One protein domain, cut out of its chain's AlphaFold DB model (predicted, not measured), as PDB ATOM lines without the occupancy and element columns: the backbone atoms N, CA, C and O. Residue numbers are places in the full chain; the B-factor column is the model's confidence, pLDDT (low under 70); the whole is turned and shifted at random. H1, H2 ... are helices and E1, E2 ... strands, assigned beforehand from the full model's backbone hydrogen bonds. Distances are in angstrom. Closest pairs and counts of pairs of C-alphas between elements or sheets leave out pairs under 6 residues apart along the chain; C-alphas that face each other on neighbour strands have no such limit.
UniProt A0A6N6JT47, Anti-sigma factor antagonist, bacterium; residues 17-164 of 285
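What this domain is: This is residues 17 to 164 of the 285 residues of the protein "Anti-sigma factor antagonist" of bacterium (UniProt A0A6N6JT47). A twisted sheet of six strands has two helices over one face, H2 at the E3 and E2 end and H1 at the E5 and E6 end. H3 sits off the sheet by the first residues of H2, and from it the unnamed stretch 98 to 134 returns past the sheet's other face to E4. The printed part has 148 residues, with three helices and six strands in the order E1 H1 E2 H2 E3 H3 E4 E5 E6; the mixed sheet runs E3 E2 E1 E4 E5 E6. The class is mixed, helices and strands, with under half of the residues in named elements. The whole is compact, with a radius of gyration of the C-alphas of 14.2 A and spans of 35 by 35 by 30 A.

How they stand to each other: Begin at E1, residues 17 to 21, an inner strand. Its parallel neighbour is E2, residues 49 to 53, with N 20 and O 51 at 2.8 A; between them in the chain comes H1, residues 31 to 40, in a strand-helix-strand unit, two parallel neighbour strands joined through a helix, with a right-handed crossover. E2, H2 and E3 repeat this, also right-handed: H2 is residues 62 to 77, and E3, residues 82 to 85, is parallel to E2, with N 85 and O 52 at 2.7 A. H2 is on the sheet at a height of 10.2 A, over E3 and E2, and runs along the strands, at 4 degrees to E2 on the local plane. H1 is on the sheet too, its C-alpha 34 lying 6.8 A from that of Pro 149 in E5, residues 143 to 150. H1 and H2 only just touch, with 3 pairs of C-alphas within 8 A, the closest those of Ile 31 and Ala 64 at 6.9 A; they run the same way at a shallow tilt of 27 degrees. H3, residues 89 to 97, is not on the sheet; it touches residues 62 to 65 of H2, closest at the C-alphas of Tyr 94 and Val 65, 6.9 A. E4, residues 135 to 140, is antiparallel to E1, with N 19 and O 137 at 2.8 A. E4, E5 and E6, residues 153 to 157, form a meander, each strand the antiparallel neighbour of the one before; look for N 138 and O 145 at 2.8 A, and N 150 and O 153 at 2.9 A. In H1, H2 and H3 every O i to N i+4 pair is within hydrogen-bond range.

Where its parts are: Find C-alpha 17 at (-49.392, 19.990, -46.771), where E1 starts its 12.8 A. H1 covers 14.2 A and E2 13.2 A. From C-alpha 62 at (-27.812, 32.388, -43.304), H2 runs 22.2 A; E3 covers 10.0 A and H3 12.2 A. E4 covers 16.2 A, E5 22.6 A and E6 12.5 A, ending at C-alpha 157 at (-50.679, 19.262, -29.545).

The domain as a whole: The C-alphas of Ser 40 and Asp 113, the two farthest apart, are 38.6 A from each other. The printed part has no cut. The link from H3 to E4, 37 residues, is long; in it residues 108 to 109 pair, parallel, with residues 84 to 85 of E3. Mean pLDDT of the printed part is 75.6; 38 residues are under 70, among them 110 to 118 and 149 to 164.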
ATOM      1  N   ALA A  17     -50.390  18.950 -46.959       93.50
ATOM      2  CA  ALA A  17     -49.392  19.990 -46.771       93.50
ATOM      3  C   ALA A  17     -48.688  19.840 -45.429       93.50
ATOM      4  O   ALA A  17     -49.263  19.347 -44.465       93.50
ATOM      5  N   VAL A  18     -47.466  20.351 -45.354       93.69
ATOM      6  CA  VAL A  18     -46.831  20.677 -44.077       93.69
ATOM      7  C   VAL A  18     -46.812  22.193 -43.964       93.69
ATOM      8  O   VAL A  18     -46.156  22.876 -44.757       93.69
ATOM      9  N   CYS A  19     -47.574  22.711 -43.007       89.62
ATOM     10  CA  CYS A  19     -47.610  24.119 -42.657       89.62
ATOM     11  C   CYS A  19     -46.692  24.352 -41.457       89.62
ATOM     12  O   CYS A  19     -46.789  23.658 -40.449       89.62
ATOM     13  N   ILE A  20     -45.770  25.296 -41.581       91.06
ATOM     14  CA  ILE A  20     -44.748  25.587 -40.583       91.06
ATOM     15  C   ILE A  20     -44.918  27.038 -40.160       91.06
ATOM     16  O   ILE A  20     -44.614  27.946 -40.930       91.06
ATOM     17  N   THR A  21     -45.337  27.254 -38.919       82.38
ATOM     18  CA  THR A  21     -45.089  28.525 -38.243       82.38
ATOM     19  C   THR A  21     -43.639  28.514 -37.777       82.38
ATOM     20  O   THR A  21     -43.266  27.746 -36.889       82.38
ATOM     21  N   VAL A  22     -42.807  29.339 -38.410       81.88
ATOM     22  CA  VAL A  22     -41.371  29.437 -38.121       81.88
ATOM     23  C   VAL A  22     -41.177  30.102 -36.761       81.88
ATOM     24  O   VAL A  22     -41.832  31.100 -36.477       81.88
ATOM     25  N   ALA A  23     -40.300  29.553 -35.916       75.69
ATOM     26  CA  ALA A  23     -40.003  30.104 -34.592       75.69
ATOM     27  C   ALA A  23     -39.524  31.566 -34.663       75.69
ATOM     28  O   ALA A  23     -38.955  31.991 -35.667       75.69
ATOM     29  N   ARG A  24     -39.732  32.324 -33.579       73.00
ATOM     30  CA  ARG A  24     -39.323  33.737 -33.476       73.00
ATOM     31  C   ARG A  24     -37.815  33.911 -33.676       73.00
ATOM     32  O   ARG A  24     -37.379  34.861 -34.322       73.00
ATOM     33  N   GLU A  25     -37.047  32.952 -33.169       74.56
ATOM     34  CA  GLU A  25     -35.599  32.879 -33.321       74.56
ATOM     35  C   GLU A  25     -35.220  31.551 -33.979       74.56
ATOM     36  O   GLU A  25     -35.551  30.472 -33.479       74.56
ATOM     37  N   VAL A  26     -34.515  31.626 -35.107       74.50
ATOM     38  CA  VAL A  26     -33.949  30.457 -35.783       74.50
ATOM     39  C   VAL A  26     -32.450  30.665 -35.910       74.50
ATOM     40  O   VAL A  26     -31.999  31.546 -36.638       74.50
ATOM     41  N   THR A  27     -31.680  29.853 -35.193       73.62
ATOM     42  CA  THR A  27     -30.221  29.977 -35.119       73.62
ATOM     43  C   THR A  27     -29.558  28.704 -35.623       73.62
ATOM     44  O   THR A  27     -30.147  27.623 -35.570       73.62
ATOM     45  N   ALA A  28     -28.296  28.795 -36.042       77.38
ATOM     46  CA  ALA A  28     -27.484  27.637 -36.417       77.38
ATOM     47  C   ALA A  28     -27.499  26.492 -35.383       77.38
ATOM     48  O   ALA A  28     -27.367  25.330 -35.757       77.38
ATOM     49  N   SER A  29     -27.695  26.800 -34.096       77.00
ATOM     50  CA  SER A  29     -27.749  25.793 -33.029       77.00
ATOM     51  C   SER A  29     -29.043  24.969 -33.014       77.00
ATOM     52  O   SER A  29     -29.015  23.797 -32.647       77.00
ATOM     53  N   THR A  30     -30.174  25.543 -33.437       75.69
ATOM     54  CA  THR A  30     -31.477  24.860 -33.399       75.69
ATOM     55  C   THR A  30     -31.760  24.073 -34.676       75.69
ATOM     56  O   THR A  30     -32.510  23.098 -34.648       75.69
ATOM     57  N   ILE A  31     -31.125  24.439 -35.792       83.12
ATOM     58  CA  ILE A  31     -31.359  23.827 -37.107       83.12
ATOM     59  C   ILE A  31     -31.079  22.316 -37.137       83.12
ATOM     60  O   ILE A  31     -31.971  21.599 -37.593       83.12
ATOM     61  N   PRO A  32     -29.935  21.793 -36.647       84.75
ATOM     62  CA  PRO A  32     -29.660  20.356 -36.704       84.75
ATOM     63  C   PRO A  32     -30.717  19.538 -35.963       84.75
ATOM     64  O   PRO A  32     -31.155  18.497 -36.445       84.75
ATOM     65  N   TYR A  33     -31.176  20.046 -34.818       82.50
ATOM     66  CA  TYR A  33     -32.231  19.412 -34.038       82.50
ATOM     67  C   TYR A  33     -33.562  19.378 -34.804       82.50
ATOM     68  O   TYR A  33     -34.181  18.326 -34.956       82.50
ATOM     69  N   VAL A  34     -33.977  20.525 -35.344       82.31
ATOM     70  CA  VAL A  34     -35.206  20.668 -36.138       82.31
ATOM     71  C   VAL A  34     -35.160  19.780 -37.391       82.31
ATOM     72  O   VAL A  34     -36.166  19.165 -37.744       82.31
ATOM     73  N   GLN A  35     -34.000  19.661 -38.042       85.69
ATOM     74  CA  GLN A  35     -33.787  18.780 -39.193       85.69
ATOM     75  C   GLN A  35     -33.876  17.300 -38.810       85.69
ATOM     76  O   GLN A  35     -34.631  16.568 -39.445       85.69
ATOM     77  N   ALA A  36     -33.189  16.873 -37.748       85.94
ATOM     78  CA  ALA A  36     -33.242  15.493 -37.263       85.94
ATOM     79  C   ALA A  36     -34.668  15.084 -36.856       85.94
ATOM     80  O   ALA A  36     -35.118  13.976 -37.152       85.94
ATOM     81  N   LEU A  37     -35.412  15.998 -36.225       84.38
ATOM     82  CA  LEU A  37     -36.817  15.782 -35.899       84.38
ATOM     83  C   LEU A  37     -37.678  15.657 -37.163       84.38
ATOM     84  O   LEU A  37     -38.517  14.766 -37.256       84.38
ATOM     85  N   ALA A  38     -37.467  16.515 -38.162       87.06
ATOM     86  CA  ALA A  38     -38.184  16.412 -39.428       87.06
ATOM     87  C   ALA A  38     -37.892  15.078 -40.143       87.06
ATOM     88  O   ALA A  38     -38.811  14.462 -40.688       87.06
ATOM     89  N   GLU A  39     -36.638  14.619 -40.127       89.44
ATOM     90  CA  GLU A  39     -36.212  13.343 -40.708       89.44
ATOM     91  C   GLU A  39     -36.836  12.135 -40.011       89.44
ATOM     92  O   GLU A  39     -37.384  11.269 -40.695       89.44
ATOM     93  N   SER A  40     -36.816  12.090 -38.674       87.06
ATOM     94  CA  SER A  40     -37.409  10.985 -37.904       87.06
ATOM     95  C   SER A  40     -38.915  10.855 -38.145       87.06
ATOM     96  O   SER A  40     -39.469   9.758 -38.143       87.06
ATOM     97  N   MET A  41     -39.564  11.980 -38.436       84.62
ATOM     98  CA  MET A  41     -40.973  12.070 -38.797       84.62
ATOM     99  C   MET A  41     -41.256  11.855 -40.291       84.62
ATOM    100  O   MET A  41     -42.417  11.849 -40.702       84.62
ATOM    101  N   GLY A  42     -40.225  11.718 -41.128       88.44
ATOM    102  CA  GLY A  42     -40.366  11.553 -42.574       88.44
ATOM    103  C   GLY A  42     -40.895  12.790 -43.314       88.44
ATOM    104  O   GLY A  42     -41.284  12.679 -44.478       88.44
ATOM    105  N   LEU A  43     -40.889  13.976 -42.694       89.19
ATOM    106  CA  LEU A  43     -41.425  15.211 -43.287       89.19
ATOM    107  C   LEU A  43     -40.715  15.656 -44.579       89.19
ATOM    108  O   LEU A  43     -41.400  16.142 -45.484       89.19
ATOM    109  N   PRO A  44     -39.388  15.474 -44.747       88.19
ATOM    110  CA  PRO A  44     -38.724  15.788 -46.011       88.19
ATOM    111  C   PRO A  44     -39.295  15.014 -47.204       88.19
ATOM    112  O   PRO A  44     -39.329  15.544 -48.308       88.19
ATOM    113  N   ARG A  45     -39.790  13.789 -46.973       89.38
ATOM    114  CA  ARG A  45     -40.374  12.905 -47.998       89.38
ATOM    115  C   ARG A  45     -41.903  12.928 -48.004       89.38
ATOM    116  O   ARG A  45     -42.524  12.185 -48.759       89.38
ATOM    117  N   PHE A  46     -42.519  13.744 -47.148       92.12
ATOM    118  CA  PHE A  46     -43.969  13.818 -47.049       92.12
ATOM    119  C   PHE A  46     -44.567  14.364 -48.362       92.12
ATOM    120  O   PHE A  46     -44.204  15.486 -48.753       92.12
ATOM    121  N   PRO A  47     -45.491  13.634 -49.019       91.56
ATOM    122  CA  PRO A  47     -46.109  14.081 -50.259       91.56
ATOM    123  C   PRO A  47     -47.177  15.136 -49.960       91.56
ATOM    124  O   PRO A  47     -48.250  14.823 -49.447       91.56
ATOM    125  N   GLY A  48     -46.877  16.395 -50.266       93.44
ATOM    126  CA  GLY A  48     -47.774  17.523 -50.036       93.44
ATOM    127  C   GLY A  48     -47.073  18.865 -50.204       93.44
ATOM    128  O   GLY A  48     -45.852  18.932 -50.349       93.44
ATOM    129  N   HIS A  49     -47.845  19.943 -50.141       94.31
ATOM    130  CA  HIS A  49     -47.341  21.310 -50.251       94.31
ATOM    131  C   HIS A  49     -46.483  21.728 -49.049       94.31
ATOM    132  O   HIS A  49     -46.486  21.073 -47.998       94.31
ATOM    133  N   ARG A  50     -45.729  22.826 -49.180       94.50
ATOM    134  CA  ARG A  50     -45.014  23.456 -48.053       94.50
ATOM    135  C   ARG A  50     -45.471  24.892 -47.870       94.50
ATOM    136  O   ARG A  50     -45.409  25.694 -48.792       94.50
ATOM    137  N   ILE A  51     -45.929  25.210 -46.670       92.38
ATOM    138  CA  ILE A  51     -46.461  26.530 -46.338       92.38
ATOM    139  C   ILE A  51     -45.649  27.042 -45.162       92.38
ATOM    140  O   ILE A  51     -45.621  26.394 -44.121       92.38
ATOM    141  N   LEU A  52     -44.948  28.158 -45.329       92.38
ATOM    142  CA  LEU A  52     -44.099  28.721 -44.283       92.38
ATOM    143  C   LEU A  52     -44.675  30.053 -43.812       92.38
ATOM    144  O   LEU A  52     -44.578  31.044 -44.526       92.38
ATOM    145  N   HIS A  53     -45.228  30.099 -42.603       81.06
ATOM    146  CA  HIS A  53     -45.582  31.350 -41.935       81.06
ATOM    147  C   HIS A  53     -44.366  31.908 -41.207       81.06
ATOM    148  O   HIS A  53     -43.901  31.325 -40.227       81.06
ATOM    149  N   ALA A  54     -43.858  33.043 -41.683       80.75
ATOM    150  CA  ALA A  54     -42.604  33.631 -41.209       80.75
ATOM    151  C   ALA A  54     -42.774  35.055 -40.642       80.75
ATOM    152  O   ALA A  54     -41.819  35.828 -40.600       80.75
ATOM    153  N   SER A  55     -43.984  35.402 -40.198       75.00
ATOM    154  CA  SER A  55     -44.340  36.743 -39.714       75.00
ATOM    155  C   SER A  55     -43.716  37.109 -38.373       75.00
ATOM    156  O   SER A  55     -43.284  38.242 -38.193       75.00
ATOM    157  N   GLN A  56     -43.626  36.156 -37.445       67.62
ATOM    158  CA  GLN A  56     -43.041  36.365 -36.113       67.62
ATOM    159  C   GLN A  56     -41.517  36.204 -36.061       67.62
ATOM    160  O   GLN A  56     -40.952  36.257 -34.974       67.62
ATOM    161  N   VAL A  57     -40.846  35.934 -37.186       72.00
ATOM    162  CA  VAL A  57     -39.391  35.729 -37.181       72.00
ATOM    163  C   VAL A  57     -38.703  37.067 -36.950       72.00
ATOM    164  O   VAL A  57     -38.767  37.957 -37.798       72.00
ATOM    165  N   GLU A  58     -38.015  37.191 -35.826       74.25
ATOM    166  CA  GLU A  58     -37.271  38.392 -35.442       74.25
ATOM    167  C   GLU A  58     -35.772  38.224 -35.661       74.25
ATOM    168  O   GLU A  58     -35.086  39.184 -36.005       74.25
ATOM    169  N   GLN A  59     -35.272  36.995 -35.512       73.31
ATOM    170  CA  GLN A  59     -33.868  36.668 -35.719       73.31
ATOM    171  C   GLN A  59     -33.736  35.426 -36.593       73.31
ATOM    172  O   GLN A  59     -34.278  34.361 -36.286       73.31
ATOM    173  N   CYS A  60     -32.988  35.561 -37.683       79.94
ATOM    174  CA  CYS A  60     -32.564  34.443 -38.510       79.94
ATOM    175  C   CYS A  60     -31.167  34.703 -39.077       79.94
ATOM    176  O   CYS A  60     -30.786  35.849 -39.321       79.94
ATOM    177  N   ASP A  61     -30.410  33.629 -39.273       82.56
ATOM    178  CA  ASP A  61     -29.102  33.659 -39.919       82.56
ATOM    179  C   ASP A  61     -29.149  33.025 -41.324       82.56
ATOM    180  O   ASP A  61     -30.185  32.567 -41.819       82.56
ATOM    181  N   SER A  62     -27.994  33.004 -41.988       81.88
ATOM    182  CA  SER A  62     -27.812  32.388 -43.304       81.88
ATOM    183  C   SER A  62     -28.209  30.910 -43.336       81.88
ATOM    184  O   SER A  62     -28.787  30.435 -44.317       81.88
ATOM    185  N   SER A  63     -27.933  30.187 -42.251       84.06
ATOM    186  CA  SER A  63     -28.230  28.764 -42.105       84.06
ATOM    187  C   SER A  63     -29.737  28.534 -42.028       84.06
ATOM    188  O   SER A  63     -30.258  27.624 -42.675       84.06
ATOM    189  N   ALA A  64     -30.461  29.383 -41.293       83.06
ATOM    190  CA  ALA A  64     -31.913  29.322 -41.161       83.06
ATOM    191  C   ALA A  64     -32.601  29.512 -42.517       83.06
ATOM    192  O   ALA A  64     -33.517  28.771 -42.879       83.06
ATOM    193  N   VAL A  65     -32.122  30.477 -43.299       83.56
ATOM    194  CA  VAL A  65     -32.640  30.766 -44.641       83.56
ATOM    195  C   VAL A  65     -32.323  29.621 -45.600       83.56
ATOM    196  O   VAL A  65     -33.201  29.196 -46.351       83.56
ATOM    197  N   ALA A  66     -31.119  29.048 -45.529       84.50
ATOM    198  CA  ALA A  66     -30.768  27.855 -46.295       84.50
ATOM    199  C   ALA A  66     -31.676  26.661 -45.947       84.50
ATOM    200  O   ALA A  66     -32.162  25.981 -46.849       84.50
ATOM    201  N   ALA A  67     -31.978  26.440 -44.663       85.50
ATOM    202  CA  ALA A  67     -32.889  25.384 -44.228       85.50
ATOM    203  C   ALA A  67     -34.315  25.592 -44.768       85.50
ATOM    204  O   ALA A  67     -34.910  24.657 -45.310       85.50
ATOM    205  N   MET A  68     -34.842  26.822 -44.702       85.75
ATOM    206  CA  MET A  68     -36.133  27.170 -45.311       85.75
ATOM    207  C   MET A  68     -36.131  26.888 -46.820       85.75
ATOM    208  O   MET A  68     -37.052  26.253 -47.335       85.75
ATOM    209  N   MET A  69     -35.075  27.295 -47.531       85.62
ATOM    210  CA  MET A  69     -34.921  27.051 -48.971       85.62
ATOM    211  C   MET A  69     -34.881  25.560 -49.311       85.62
ATOM    212  O   MET A  69     -35.512  25.144 -50.284       85.62
ATOM    213  N   THR A  70     -34.200  24.746 -48.505       86.69
ATOM    214  CA  THR A  70     -34.164  23.287 -48.672       86.69
ATOM    215  C   THR A  70     -35.552  22.669 -48.538       86.69
ATOM    216  O   THR A  70     -35.941  21.865 -49.383       86.69
ATOM    217  N   ILE A  71     -36.339  23.083 -47.537       86.00
ATOM    218  CA  ILE A  71     -37.721  22.605 -47.353       86.00
ATOM    219  C   ILE A  71     -38.580  22.954 -48.576       86.00
ATOM    220  O   ILE A  71     -39.298  22.100 -49.099       86.00
ATOM    221  N   MET A  72     -38.478  24.195 -49.058       86.88
ATOM    222  CA  MET A  72     -39.235  24.682 -50.215       86.88
ATOM    223  C   MET A  72     -38.860  23.945 -51.510       86.88
ATOM    224  O   MET A  72     -39.739  23.541 -52.270       86.88
ATOM    225  N   ARG A  73     -37.562  23.725 -51.754       83.44
ATOM    226  CA  ARG A  73     -37.053  22.983 -52.925       83.44
ATOM    227  C   ARG A  73     -37.398  21.502 -52.881       83.44
ATOM    228  O   ARG A  73     -37.723  20.928 -53.917       83.44
ATOM    229  N   GLY A  74     -37.376  20.903 -51.691       86.25
ATOM    230  CA  GLY A  74     -37.764  19.510 -51.497       86.25
ATOM    231  C   GLY A  74     -39.172  19.241 -52.029       86.25
ATOM    232  O   GLY A  74     -39.365  18.323 -52.823       86.25
ATOM    233  N   ALA A  75     -40.139  20.095 -51.687       87.81
ATOM    234  CA  ALA A  75     -41.514  19.963 -52.173       87.81
ATOM    235  C   ALA A  75     -41.641  20.074 -53.691       87.81
ATOM    236  O   ALA A  75     -42.276  19.220 -54.309       87.81
ATOM    237  N   GLN A  76     -40.975  21.060 -54.297       88.50
ATOM    238  CA  GLN A  76     -40.982  21.219 -55.750       88.50
ATOM    239  C   GLN A  76     -40.398  20.008 -56.476       88.50
ATOM    240  O   GLN A  76     -40.962  19.571 -57.475       88.50
ATOM    241  N   SER A  77     -39.308  19.431 -55.961       89.88
ATOM    242  CA  SER A  77     -38.695  18.235 -56.557       89.88
ATOM    243  C   SER A  77     -39.628  17.016 -56.562       89.88
ATOM    244  O   SER A  77     -39.481  16.125 -57.392       89.88
ATOM    245  N   MET A  78     -40.622  17.007 -55.669       91.38
ATOM    246  CA  MET A  78     -41.675  15.992 -55.580       91.38
ATOM    247  C   MET A  78     -42.958  16.378 -56.341       91.38
ATOM    248  O   MET A  78     -43.962  15.682 -56.223       91.38
ATOM    249  N   GLY A  79     -42.954  17.482 -57.098       91.56
ATOM    250  CA  GLY A  79     -44.113  17.967 -57.853       91.56
ATOM    251  C   GLY A  79     -45.149  18.735 -57.025       91.56
ATOM    252  O   GLY A  79     -46.272  18.917 -57.487       91.56
ATOM    253  N   TYR A  80     -44.800  19.188 -55.815       93.19
ATOM    254  CA  TYR A  80     -45.690  19.971 -54.956       93.19
ATOM    255  C   TYR A  80     -45.301  21.448 -54.894       93.19
ATOM    256  O   TYR A  80     -44.131  21.825 -54.912       93.19
ATOM    257  N   GLU A  81     -46.313  22.295 -54.734       92.88
ATOM    258  CA  GLU A  81     -46.125  23.731 -54.548       92.88
ATOM    259  C   GLU A  81     -45.638  24.109 -53.141       92.88
ATOM    260  O   GLU A  81     -45.883  23.408 -52.153       92.88
ATOM    261  N   PHE A  82     -44.997  25.275 -53.046       93.06
ATOM    262  CA  PHE A  82     -44.686  25.917 -51.776       93.06
ATOM    263  C   PHE A  82     -44.992  27.418 -51.803       93.06
ATOM    264  O   PHE A  82     -44.925  28.051 -52.864       93.06
ATOM    265  N   VAL A  83     -45.269  27.975 -50.623       91.88
ATOM    266  CA  VAL A  83     -45.481  29.411 -50.400       91.88
ATOM    267  C   VAL A  83     -44.838  29.876 -49.092       91.88
ATOM    268  O   VAL A  83     -44.701  29.102 -48.140       91.88
ATOM    269  N   VAL A  84     -44.477  31.157 -49.043       90.38
ATOM    270  CA  VAL A  84     -43.998  31.856 -47.844       90.38
ATOM    271  C   VAL A  84     -45.000  32.948 -47.497       90.38
ATOM    272  O   VAL A  84     -45.242  33.857 -48.286       90.38
ATOM    273  N   CYS A  85     -45.596  32.858 -46.321       80.25
ATOM    274  CA  CYS A  85     -46.687  33.699 -45.868       80.25
ATOM    275  C   CYS A  85     -46.180  34.769 -44.903       80.25
ATOM    276  O   CYS A  85     -45.517  34.450 -43.912       80.25
ATOM    277  N   ASN A  86     -46.529  36.025 -45.194       76.00
ATOM    278  CA  ASN A  86     -46.215  37.205 -44.394       76.00
ATOM    279  C   ASN A  86     -44.767  37.202 -43.869       76.00
ATOM    280  O   ASN A  86     -44.580  37.292 -42.658       76.00
ATOM    281  N   PRO A  87     -43.731  37.041 -44.717       79.50
ATOM    282  CA  PRO A  87     -42.361  37.012 -44.222       79.50
ATOM    283  C   PRO A  87     -42.020  38.329 -43.527       79.50
ATOM    284  O   PRO A  87     -42.279  39.408 -44.066       79.50
ATOM    285  N   SER A  88     -41.406  38.244 -42.348       76.38
ATOM    286  CA  SER A  88     -40.887  39.423 -41.663       76.38
ATOM    287  C   SER A  88     -39.825  40.138 -42.517       76.38
ATOM    288  O   SER A  88     -39.211  39.520 -43.398       76.38
ATOM    289  N   PRO A  89     -39.554  41.434 -42.269       78.62
ATOM    290  CA  PRO A  89     -38.575  42.188 -43.052       78.62
ATOM    291  C   PRO A  89     -37.187  41.531 -43.102       78.62
ATOM    292  O   PRO A  89     -36.539  41.558 -44.148       78.62
ATOM    293  N   ILE A  90     -36.745  40.900 -42.008       78.56
ATOM    294  CA  ILE A  90     -35.451  40.205 -41.948       78.56
ATOM    295  C   ILE A  90     -35.440  38.951 -42.829       78.56
ATOM    296  O   ILE A  90     -34.522  38.776 -43.631       78.56
ATOM    297  N   VAL A  91     -36.491  38.126 -42.767       82.69
ATOM    298  CA  VAL A  91     -36.623  36.927 -43.608       82.69
ATOM    299  C   VAL A  91     -36.680  37.322 -45.076       82.69
ATOM    300  O   VAL A  91     -35.949  36.765 -45.894       82.69
ATOM    301  N   ARG A  92     -37.495  38.327 -45.410       82.25
ATOM    302  CA  ARG A  92     -37.602  38.851 -46.772       82.25
ATOM    303  C   ARG A  92     -36.247  39.319 -47.302       82.25
ATOM    304  O   ARG A  92     -35.848  38.895 -48.383       82.25
ATOM    305  N   ARG A  93     -35.522  40.130 -46.527       81.62
ATOM    306  CA  ARG A  93     -34.204  40.649 -46.912       81.62
ATOM    307  C   ARG A  93     -33.211  39.526 -47.201       81.62
ATOM    308  O   ARG A  93     -32.500  39.585 -48.199       81.62
ATOM    309  N   TYR A  94     -33.160  38.493 -46.364       84.25
ATOM    310  CA  TYR A  94     -32.274  37.363 -46.627       84.25
ATOM    311  C   TYR A  94     -32.695  36.558 -47.858       84.25
ATOM    312  O   TYR A  94     -31.839  36.200 -48.663       84.25
ATOM    313  N   LEU A  95     -33.991  36.305 -48.051       81.69
ATOM    314  CA  LEU A  95     -34.480  35.620 -49.250       81.69
ATOM    315  C   LEU A  95     -34.106  36.384 -50.535       81.69
ATOM    316  O   LEU A  95     -33.701  35.769 -51.522       81.69
ATOM    317  N   GLU A  96     -34.172  37.717 -50.507       80.88
ATOM    318  CA  GLU A  96     -33.715  38.580 -51.603       80.88
ATOM    319  C   GLU A  96     -32.194  38.454 -51.832       80.88
ATOM    320  O   GLU A  96     -31.767  38.222 -52.964       80.88
ATOM    321  N   ILE A  97     -31.380  38.519 -50.768       80.31
ATOM    322  CA  ILE A  97     -29.907  38.402 -50.835       80.31
ATOM    323  C   ILE A  97     -29.460  37.052 -51.405       80.31
ATOM    324  O   ILE A  97     -28.551  37.002 -52.231       80.31
ATOM    325  N   TYR A  98     -30.097  35.953 -50.998       73.00
ATOM    326  CA  TYR A  98     -29.738  34.604 -51.451       73.00
ATOM    327  C   TYR A  98     -30.230  34.279 -52.872       73.00
ATOM    328  O   TYR A  98     -30.238  33.116 -53.278       73.00
ATOM    329  N   GLY A  99     -30.635  35.293 -53.647       64.06
ATOM    330  CA  GLY A  99     -31.032  35.134 -55.043       64.06
ATOM    331  C   GLY A  99     -32.325  34.339 -55.211       64.06
ATOM    332  O   GLY A  99     -32.596  33.817 -56.292       64.06
ATOM    333  N   ALA A 100     -33.148  34.237 -54.163       64.69
ATOM    334  CA  ALA A 100     -34.419  33.529 -54.240       64.69
ATOM    335  C   ALA A 100     -35.505  34.355 -54.952       64.69
ATOM    336  O   ALA A 100     -36.593  33.842 -55.172       64.69
ATOM    337  N   ALA A 101     -35.230  35.601 -55.357       63.22
ATOM    338  CA  ALA A 101     -36.211  36.505 -55.964       63.22
ATOM    339  C   ALA A 101     -36.958  35.886 -57.163       63.22
ATOM    340  O   ALA A 101     -38.185  35.906 -57.197       63.22
ATOM    341  N   THR A 102     -36.241  35.263 -58.104       65.88
ATOM    342  CA  THR A 102     -36.855  34.582 -59.261       65.88
ATOM    343  C   THR A 102     -37.596  33.310 -58.845       65.88
ATOM    344  O   THR A 102     -38.642  32.979 -59.391       65.88
ATOM    345  N   TYR A 103     -37.074  32.607 -57.840       70.31
ATOM    346  CA  TYR A 103     -37.636  31.360 -57.322       70.31
ATOM    347  C   TYR A 103     -38.909  31.575 -56.487       70.31
ATOM    348  O   TYR A 103     -39.757  30.692 -56.404       70.31
ATOM    349  N   LEU A 104     -39.049  32.752 -55.876       74.31
ATOM    350  CA  LEU A 104     -40.136  33.137 -54.975       74.31
ATOM    351  C   LEU A 104     -41.216  33.986 -55.649       74.31
ATOM    352  O   LEU A 104     -42.196  34.359 -54.996       74.31
ATOM    353  N   GLN A 105     -41.061  34.301 -56.936       75.38
ATOM    354  CA  GLN A 105     -42.027  35.103 -57.674       75.38
ATOM    355  C   GLN A 105     -43.407  34.425 -57.650       75.38
ATOM    356  O   GLN A 105     -43.556  33.268 -58.031       75.38
ATOM    357  N   GLY A 106     -44.417  35.138 -57.137       77.44
ATOM    358  CA  GLY A 106     -45.778  34.613 -56.958       77.44
ATOM    359  C   GLY A 106     -45.959  33.617 -55.802       77.44
ATOM    360  O   GLY A 106     -47.053  33.088 -55.628       77.44
ATOM    361  N   ARG A 107     -44.912  33.360 -55.004       87.38
ATOM    362  CA  ARG A 107     -44.925  32.411 -53.872       87.38
ATOM    363  C   ARG A 107     -44.853  33.084 -52.509       87.38
ATOM    364  O   ARG A 107     -45.139  32.437 -51.505       87.38
ATOM    365  N   ILE A 108     -44.481  34.362 -52.463       86.81
ATOM    366  CA  ILE A 108     -44.634  35.179 -51.261       86.81
ATOM    367  C   ILE A 108     -46.069  35.691 -51.217       86.81
ATOM    368  O   ILE A 108     -46.507  36.396 -52.125       86.81
ATOM    369  N   LEU A 109     -46.784  35.332 -50.159       78.69
ATOM    370  CA  LEU A 109     -48.164  35.730 -49.929       78.69
ATOM    371  C   LEU A 109     -48.217  36.731 -48.783       78.69
ATOM    372  O   LEU A 109     -47.599  36.512 -47.741       78.69
ATOM    373  N   TYR A 110     -48.999  37.786 -48.969       69.25
ATOM    374  CA  TYR A 110     -49.341  38.729 -47.914       69.25
ATOM    375  C   TYR A 110     -50.819  38.577 -47.585       69.25
ATOM    376  O   TYR A 110     -51.628  38.351 -48.487       69.25
ATOM    377  N   SER A 111     -51.155  38.631 -46.301       60.31
ATOM    378  CA  SER A 111     -52.551  38.596 -45.884       60.31
ATOM    379  C   SER A 111     -53.267  39.857 -46.353       60.31
ATOM    380  O   SER A 111     -52.688  40.942 -46.294       60.31
ATOM    381  N   ASP A 112     -54.511  39.706 -46.796       51.84
ATOM    382  CA  ASP A 112     -55.391  40.839 -47.077       51.84
ATOM    383  C   ASP A 112     -55.834  41.550 -45.781       51.84
ATOM    384  O   ASP A 112     -55.480  41.140 -44.671       51.84
ATOM    385  N   ASP A 113     -56.623  42.620 -45.913       41.12
ATOM    386  CA  ASP A 113     -57.159  43.395 -44.778       41.12
ATOM    387  C   ASP A 113     -58.014  42.538 -43.827       41.12
ATOM    388  O   ASP A 113     -58.207  42.867 -42.658       41.12
ATOM    389  N   ASN A 114     -58.490  41.394 -44.320       41.25
ATOM    390  CA  ASN A 114     -59.207  40.390 -43.558       41.25
ATOM    391  C   ASN A 114     -58.277  39.236 -43.160       41.25
ATOM    392  O   ASN A 114     -58.750  38.122 -43.012       41.25
ATOM    393  N   GLY A 115     -56.964  39.419 -43.038       48.03
ATOM    394  CA  GLY A 115     -56.048  38.396 -42.521       48.03
ATOM    395  C   GLY A 115     -55.935  37.106 -43.353       48.03
ATOM    396  O   GLY A 115     -55.248  36.176 -42.917       48.03
ATOM    397  N   PHE A 116     -56.567  37.016 -44.528       56.03
ATOM    398  CA  PHE A 116     -56.577  35.808 -45.348       56.03
ATOM    399  C   PHE A 116     -55.418  35.799 -46.332       56.03
ATOM    400  O   PHE A 116     -55.084  36.805 -46.953       56.03
ATOM    401  N   LEU A 117     -54.830  34.620 -46.523       63.62
ATOM    402  CA  LEU A 117     -53.773  34.393 -47.499       63.62
ATOM    403  C   LEU A 117     -54.368  33.655 -48.689       63.62
ATOM    404  O   LEU A 117     -54.704  32.475 -48.609       63.62
ATOM    405  N   ARG A 118     -54.508  34.363 -49.805       67.56
ATOM    406  CA  ARG A 118     -54.993  33.782 -51.056       67.56
ATOM    407  C   ARG A 118     -53.801  33.418 -51.919       67.56
ATOM    408  O   ARG A 118     -52.899  34.229 -52.110       67.56
ATOM    409  N   SER A 119     -53.801  32.202 -52.447       79.19
ATOM    410  CA  SER A 119     -52.776  31.738 -53.371       79.19
ATOM    411  C   SER A 119     -53.428  31.260 -54.660       79.19
ATOM    412  O   SER A 119     -54.363  30.468 -54.590       79.19
ATOM    413  N   PRO A 120     -52.934  31.671 -55.837       80.44
ATOM    414  CA  PRO A 120     -53.305  31.012 -57.084       80.44
ATOM    415  C   PRO A 120     -52.643  29.629 -57.228       80.44
ATOM    416  O   PRO A 120     -53.060  28.847 -58.073       80.44
ATOM    417  N   LEU A 121     -51.610  29.330 -56.425       84.81
ATOM    418  CA  LEU A 121     -50.832  28.086 -56.494       84.81
ATOM    419  C   LEU A 121     -51.379  26.988 -55.579       84.81
ATOM    420  O   LEU A 121     -51.156  25.808 -55.831       84.81
ATOM    421  N   LEU A 122     -52.049  27.369 -54.491       83.81
ATOM    422  CA  LEU A 122     -52.547  26.440 -53.484       83.81
ATOM    423  C   LEU A 122     -54.062  26.563 -53.349       83.81
ATOM    424  O   LEU A 122     -54.560  27.680 -53.210       83.81
ATOM    425  N   PRO A 123     -54.795  25.438 -53.294       75.69
ATOM    426  CA  PRO A 123     -56.245  25.465 -53.119       75.69
ATOM    427  C   PRO A 123     -56.663  25.916 -51.711       75.69
ATOM    428  O   PRO A 123     -57.815  26.279 -51.500       75.69
ATOM    429  N   PHE A 124     -55.741  25.881 -50.744       79.06
ATOM    430  CA  PHE A 124     -55.951  26.326 -49.373       79.06
ATOM    431  C   PHE A 124     -54.620  26.733 -48.737       79.06
ATOM    432  O   PHE A 124     -53.602  26.058 -48.912       79.06
ATOM    433  N   VAL A 125     -54.641  27.822 -47.970       74.19
ATOM    434  CA  VAL A 125     -53.528  28.249 -47.120       74.19
ATOM    435  C   VAL A 125     -54.062  28.346 -45.692       74.19
ATOM    436  O   VAL A 125     -54.904  29.207 -45.432       74.19
ATOM    437  N   PRO A 126     -53.611  27.483 -44.761       72.38
ATOM    438  CA  PRO A 126     -54.024  27.573 -43.370       72.38
ATOM    439  C   PRO A 126     -53.718  28.960 -42.793       72.38
ATOM    440  O   PRO A 126     -52.635  29.493 -43.066       72.38
ATOM    441  N   PRO A 127     -54.623  29.548 -41.992       64.88
ATOM    442  CA  PRO A 127     -54.380  30.842 -41.381       64.88
ATOM    443  C   PRO A 127     -53.204  30.762 -40.406       64.88
ATOM    444  O   PRO A 127     -52.862  29.703 -39.874       64.88
ATOM    445  N   TYR A 128     -52.575  31.910 -40.183       61.31
ATOM    446  CA  TYR A 128     -51.439  32.022 -39.284       61.31
ATOM    447  C   TYR A 128     -51.849  31.750 -37.829       61.31
ATOM    448  O   TYR A 128     -52.768  32.381 -37.305       61.31
ATOM    449  N   VAL A 129     -51.120  30.854 -37.157       59.22
ATOM    450  CA  VAL A 129     -51.246  30.606 -35.715       59.22
ATOM    451  C   VAL A 129     -49.918  30.965 -35.042       59.22
ATOM    452  O   VAL A 129     -48.924  30.280 -35.306       59.22
ATOM    453  N   PRO A 130     -49.870  32.010 -34.188       54.59
ATOM    454  CA  PRO A 130     -48.653  32.405 -33.484       54.59
ATOM    455  C   PRO A 130     -48.103  31.280 -32.606       54.59
ATOM    456  O   PRO A 130     -48.842  30.672 -31.832       54.59
ATOM    457  N   ALA A 131     -46.799  31.024 -32.695       58.47
ATOM    458  CA  ALA A 131     -46.136  29.970 -31.931       58.47
ATOM    459  C   ALA A 131     -44.648  30.308 -31.756       58.47
ATOM    460  O   ALA A 131     -43.846  29.887 -32.586       58.47
ATOM    461  N   PRO A 132     -44.234  31.049 -30.713       62.12
ATOM    462  CA  PRO A 132     -42.868  31.579 -30.604       62.12
ATOM    463  C   PRO A 132     -41.748  30.531 -30.712       62.12
ATOM    464  O   PRO A 132     -40.676  30.834 -31.228       62.12
ATOM    465  N   ARG A 133     -42.011  29.287 -30.286       66.00
ATOM    466  CA  ARG A 133     -41.090  28.133 -30.381       66.00
ATOM    467  C   ARG A 133     -41.147  27.387 -31.722       66.00
ATOM    468  O   ARG A 133     -40.448  26.402 -31.916       66.00
ATOM    469  N   GLY A 134     -41.973  27.859 -32.644       73.50
ATOM    470  CA  GLY A 134     -42.320  27.179 -33.879       73.50
ATOM    471  C   GLY A 134     -43.441  26.160 -33.689       73.50
ATOM    472  O   GLY A 134     -43.721  25.695 -32.583       73.50
ATOM    473  N   ARG A 135     -44.114  25.840 -34.790       78.88
ATOM    474  CA  ARG A 135     -45.205  24.864 -34.838       78.88
ATOM    475  C   ARG A 135     -45.300  24.256 -36.226       78.88
ATOM    476  O   ARG A 135     -45.157  24.969 -37.218       78.88
ATOM    477  N   TRP A 136     -45.577  22.962 -36.284       86.44
ATOM    478  CA  TRP A 136     -45.827  22.222 -37.513       86.44
ATOM    479  C   TRP A 136     -47.247  21.677 -37.512       86.44
ATOM    480  O   TRP A 136     -47.625  20.939 -36.609       86.44
ATOM    481  N   ASP A 137     -48.012  22.015 -38.539       83.00
ATOM    482  CA  ASP A 137     -49.335  21.468 -38.803       83.00
ATOM    483  C   ASP A 137     -49.256  20.609 -40.070       83.00
ATOM    484  O   ASP A 137     -49.018  21.099 -41.177       83.00
ATOM    485  N   ILE A 138     -49.407  19.301 -39.894       87.75
ATOM    486  CA  ILE A 138     -49.305  18.297 -40.951       87.75
ATOM    487  C   ILE A 138     -50.721  17.944 -41.387       87.75
ATOM    488  O   ILE A 138     -51.464  17.303 -40.642       87.75
ATOM    489  N   TYR A 139     -51.081  18.370 -42.591       86.44
ATOM    490  CA  TYR A 139     -52.358  18.090 -43.231       86.44
ATOM    491  C   TYR A 139     -52.222  16.853 -44.108       86.44
ATOM    492  O   TYR A 139     -51.395  16.832 -45.019       86.44
ATOM    493  N   ASP A 140     -53.058  15.851 -43.860       84.88
ATOM    494  CA  ASP A 140     -53.122  14.629 -44.653       84.88
ATOM    495  C   ASP A 140     -54.583  14.205 -44.834       84.88
ATOM    496  O   ASP A 140     -55.226  13.706 -43.908       84.88
ATOM    497  N   ASN A 141     -55.121  14.443 -46.031       76.50
ATOM    498  CA  ASN A 141     -56.468  14.033 -46.439       76.50
ATOM    499  C   ASN A 141     -57.574  14.510 -45.474       76.50
ATOM    500  O   ASN A 141     -58.382  13.725 -44.968       76.50
ATOM    501  N   GLY A 142     -57.572  15.810 -45.163       63.38
ATOM    502  CA  GLY A 142     -58.571  16.439 -44.292       63.38
ATOM    503  C   GLY A 142     -58.368  16.203 -42.791       63.38
ATOM    504  O   GLY A 142     -59.163  16.691 -41.988       63.38
ATOM    505  N   LYS A 143     -57.307  15.496 -42.386       70.44
ATOM    506  CA  LYS A 143     -56.858  15.421 -40.990       70.44
ATOM    507  C   LYS A 143     -55.673  16.350 -40.785       70.44
ATOM    508  O   LYS A 143     -54.849  16.499 -41.682       70.44
ATOM    509  N   VAL A 144     -55.574  16.937 -39.596       74.00
ATOM    510  CA  VAL A 144     -54.415  17.739 -39.197       74.00
ATOM    511  C   VAL A 144     -53.807  17.179 -37.915       74.00
ATOM    512  O   VAL A 144     -54.517  16.886 -36.951       74.00
ATOM    513  N   ARG A 145     -52.485  17.020 -37.918       74.38
ATOM    514  CA  ARG A 145     -51.681  16.729 -36.729       74.38
ATOM    515  C   ARG A 145     -50.780  17.921 -36.455       74.38
ATOM    516  O   ARG A 145     -50.054  18.348 -37.347       74.38
ATOM    517  N   SER A 146     -50.822  18.432 -35.233       71.50
ATOM    518  CA  SER A 146     -50.112  19.646 -34.840       71.50
ATOM    519  C   SER A 146     -49.026  19.329 -33.822       71.50
ATOM    520  O   SER A 146     -49.248  18.544 -32.904       71.50
ATOM    521  N   ILE A 147     -47.843  19.915 -33.994       72.06
ATOM    522  CA  ILE A 147     -46.647  19.578 -33.215       72.06
ATOM    523  C   ILE A 147     -45.845  20.836 -32.910       72.06
ATOM    524  O   ILE A 147     -45.692  21.707 -33.766       72.06
ATOM    525  N   ILE A 148     -45.289  20.909 -31.703       73.94
ATOM    526  CA  ILE A 148     -44.287  21.912 -31.331       73.94
ATOM    527  C   ILE A 148     -42.916  21.228 -31.252       73.94
ATOM    528  O   ILE A 148     -42.750  20.308 -30.442       73.94
ATOM    529  N   PRO A 149     -41.921  21.662 -32.048       68.38
ATOM    530  CA  PRO A 149     -40.531  21.250 -31.869       68.38
ATOM    531  C   PRO A 149     -39.992  21.834 -30.552       68.38
ATOM    532  O   PRO A 149     -39.828  23.046 -30.429       68.38
ATOM    533  N   ALA A 150     -39.737  21.001 -29.545       58.91
ATOM    534  CA  ALA A 150     -39.123  21.402 -28.275       58.91
ATOM    535  C   ALA A 150     -37.750  20.736 -28.120       58.91
ATOM    536  O   ALA A 150     -37.499  19.733 -28.765       58.91
ATOM    537  N   ALA A 151     -36.855  21.251 -27.273       56.69
ATOM    538  CA  ALA A 151     -35.491  20.713 -27.142       56.69
ATOM    539  C   ALA A 151     -35.424  19.237 -26.679       56.69
ATOM    540  O   ALA A 151     -34.466  18.544 -27.003       56.69
ATOM    541  N   GLU A 152     -36.439  18.748 -25.959       56.09
ATOM    542  CA  GLU A 152     -36.531  17.362 -25.460       56.09
ATOM    543  C   GLU A 152     -37.312  16.414 -26.392       56.09
ATOM    544  O   GLU A 152     -37.516  15.247 -26.067       56.09
ATOM    545  N   GLY A 153     -37.777  16.894 -27.547       57.53
ATOM    546  CA  GLY A 153     -38.587  16.108 -28.480       57.53
ATOM    547  C   GLY A 153     -39.696  16.917 -29.154       57.53
ATOM    548  O   GLY A 153     -39.841  18.124 -28.958       57.53
ATOM    549  N   ALA A 154     -40.510  16.240 -29.959       57.72
ATOM    550  CA  ALA A 154     -41.776  16.788 -30.435       57.72
ATOM    551  C   ALA A 154     -42.853  16.642 -29.357       57.72
ATOM    552  O   ALA A 154     -43.046  15.554 -28.814       57.72
ATOM    553  N   VAL A 155     -43.601  17.715 -29.107       52.25
ATOM    554  CA  VAL A 155     -44.831  17.653 -28.311       52.25
ATOM    555  C   VAL A 155     -46.015  17.681 -29.268       52.25
ATOM    556  O   VAL A 155     -46.239  18.689 -29.945       52.25
ATOM    557  N   ASP A 156     -46.760  16.577 -29.331       48.53
ATOM    558  CA  ASP A 156     -48.048  16.537 -30.020       48.53
ATOM    559  C   ASP A 156     -49.028  17.462 -29.295       48.53
ATOM    560  O   ASP A 156     -49.240  17.359 -28.085       48.53
ATOM    561  N   ILE A 157     -49.644  18.367 -30.046       46.16
ATOM    562  CA  ILE A 157     -50.679  19.262 -29.545       46.16
ATOM    563  C   ILE A 157     -51.981  18.996 -30.292       46.16
ATOM    564  O   ILE A 157     -51.985  18.599 -31.460       46.16
ATOM    565  N   ALA A 158     -53.108  19.213 -29.613       38.94
ATOM    566  CA  ALA A 158     -54.405  19.100 -30.260       38.94
ATOM    567  C   ALA A 158     -54.443  20.033 -31.485       38.94
ATOM    568  O   ALA A 158     -54.022  21.196 -31.376       38.94
ATOM    569  N   PRO A 159     -54.915  19.549 -32.649       39.81
ATOM    570  CA  PRO A 159     -55.063  20.402 -33.807       39.81
ATOM    571  C   PRO A 159     -55.955  21.580 -33.452       39.81
ATOM    572  O   PRO A 159     -57.011  21.431 -32.834       39.81
ATOM    573  N   VAL A 160     -55.492  22.770 -33.810       40.22
ATOM    574  CA  VAL A 160     -56.266  23.983 -33.584       40.22
ATOM    575  C   VAL A 160     -57.393  23.986 -34.607       40.22
ATOM    576  O   VAL A 160     -57.139  23.891 -35.805       40.22
ATOM    577  N   ASP A 161     -58.641  24.027 -34.137       40.78
ATOM    578  CA  ASP A 161     -59.818  24.030 -35.004       40.78
ATOM    579  C   ASP A 161     -59.907  25.356 -35.772       40.78
ATOM    580  O   ASP A 161     -60.324  26.389 -35.242       40.78
ATOM    581  N   LEU A 162     -59.507  25.307 -37.044       36.97
ATOM    582  CA  LEU A 162     -59.457  26.467 -37.932       36.97
ATOM    583  C   LEU A 162     -60.845  26.914 -38.416       36.97
ATOM    584  O   LEU A 162     -60.996  28.053 -38.853       36.97
ATOM    585  N   SER A 163     -61.883  26.074 -38.269       36.84
ATOM    586  CA  SER A 163     -63.264  26.433 -38.632       36.84
ATOM    587  C   SER A 163     -63.838  27.566 -37.767       36.84
ATOM    588  O   SER A 163     -64.854  28.170 -38.108       36.84
ATOM    589  N   GLN A 164     -63.153  27.880 -36.663       33.75
ATOM    590  CA  GLN A 164     -63.513  28.904 -35.688       33.75
ATOM    591  C   GLN A 164     -62.779  30.239 -35.910       33.75
ATOM    592  O   GLN A 164     -63.099  31.221 -35.247       33.75
TER     593      GLN A 164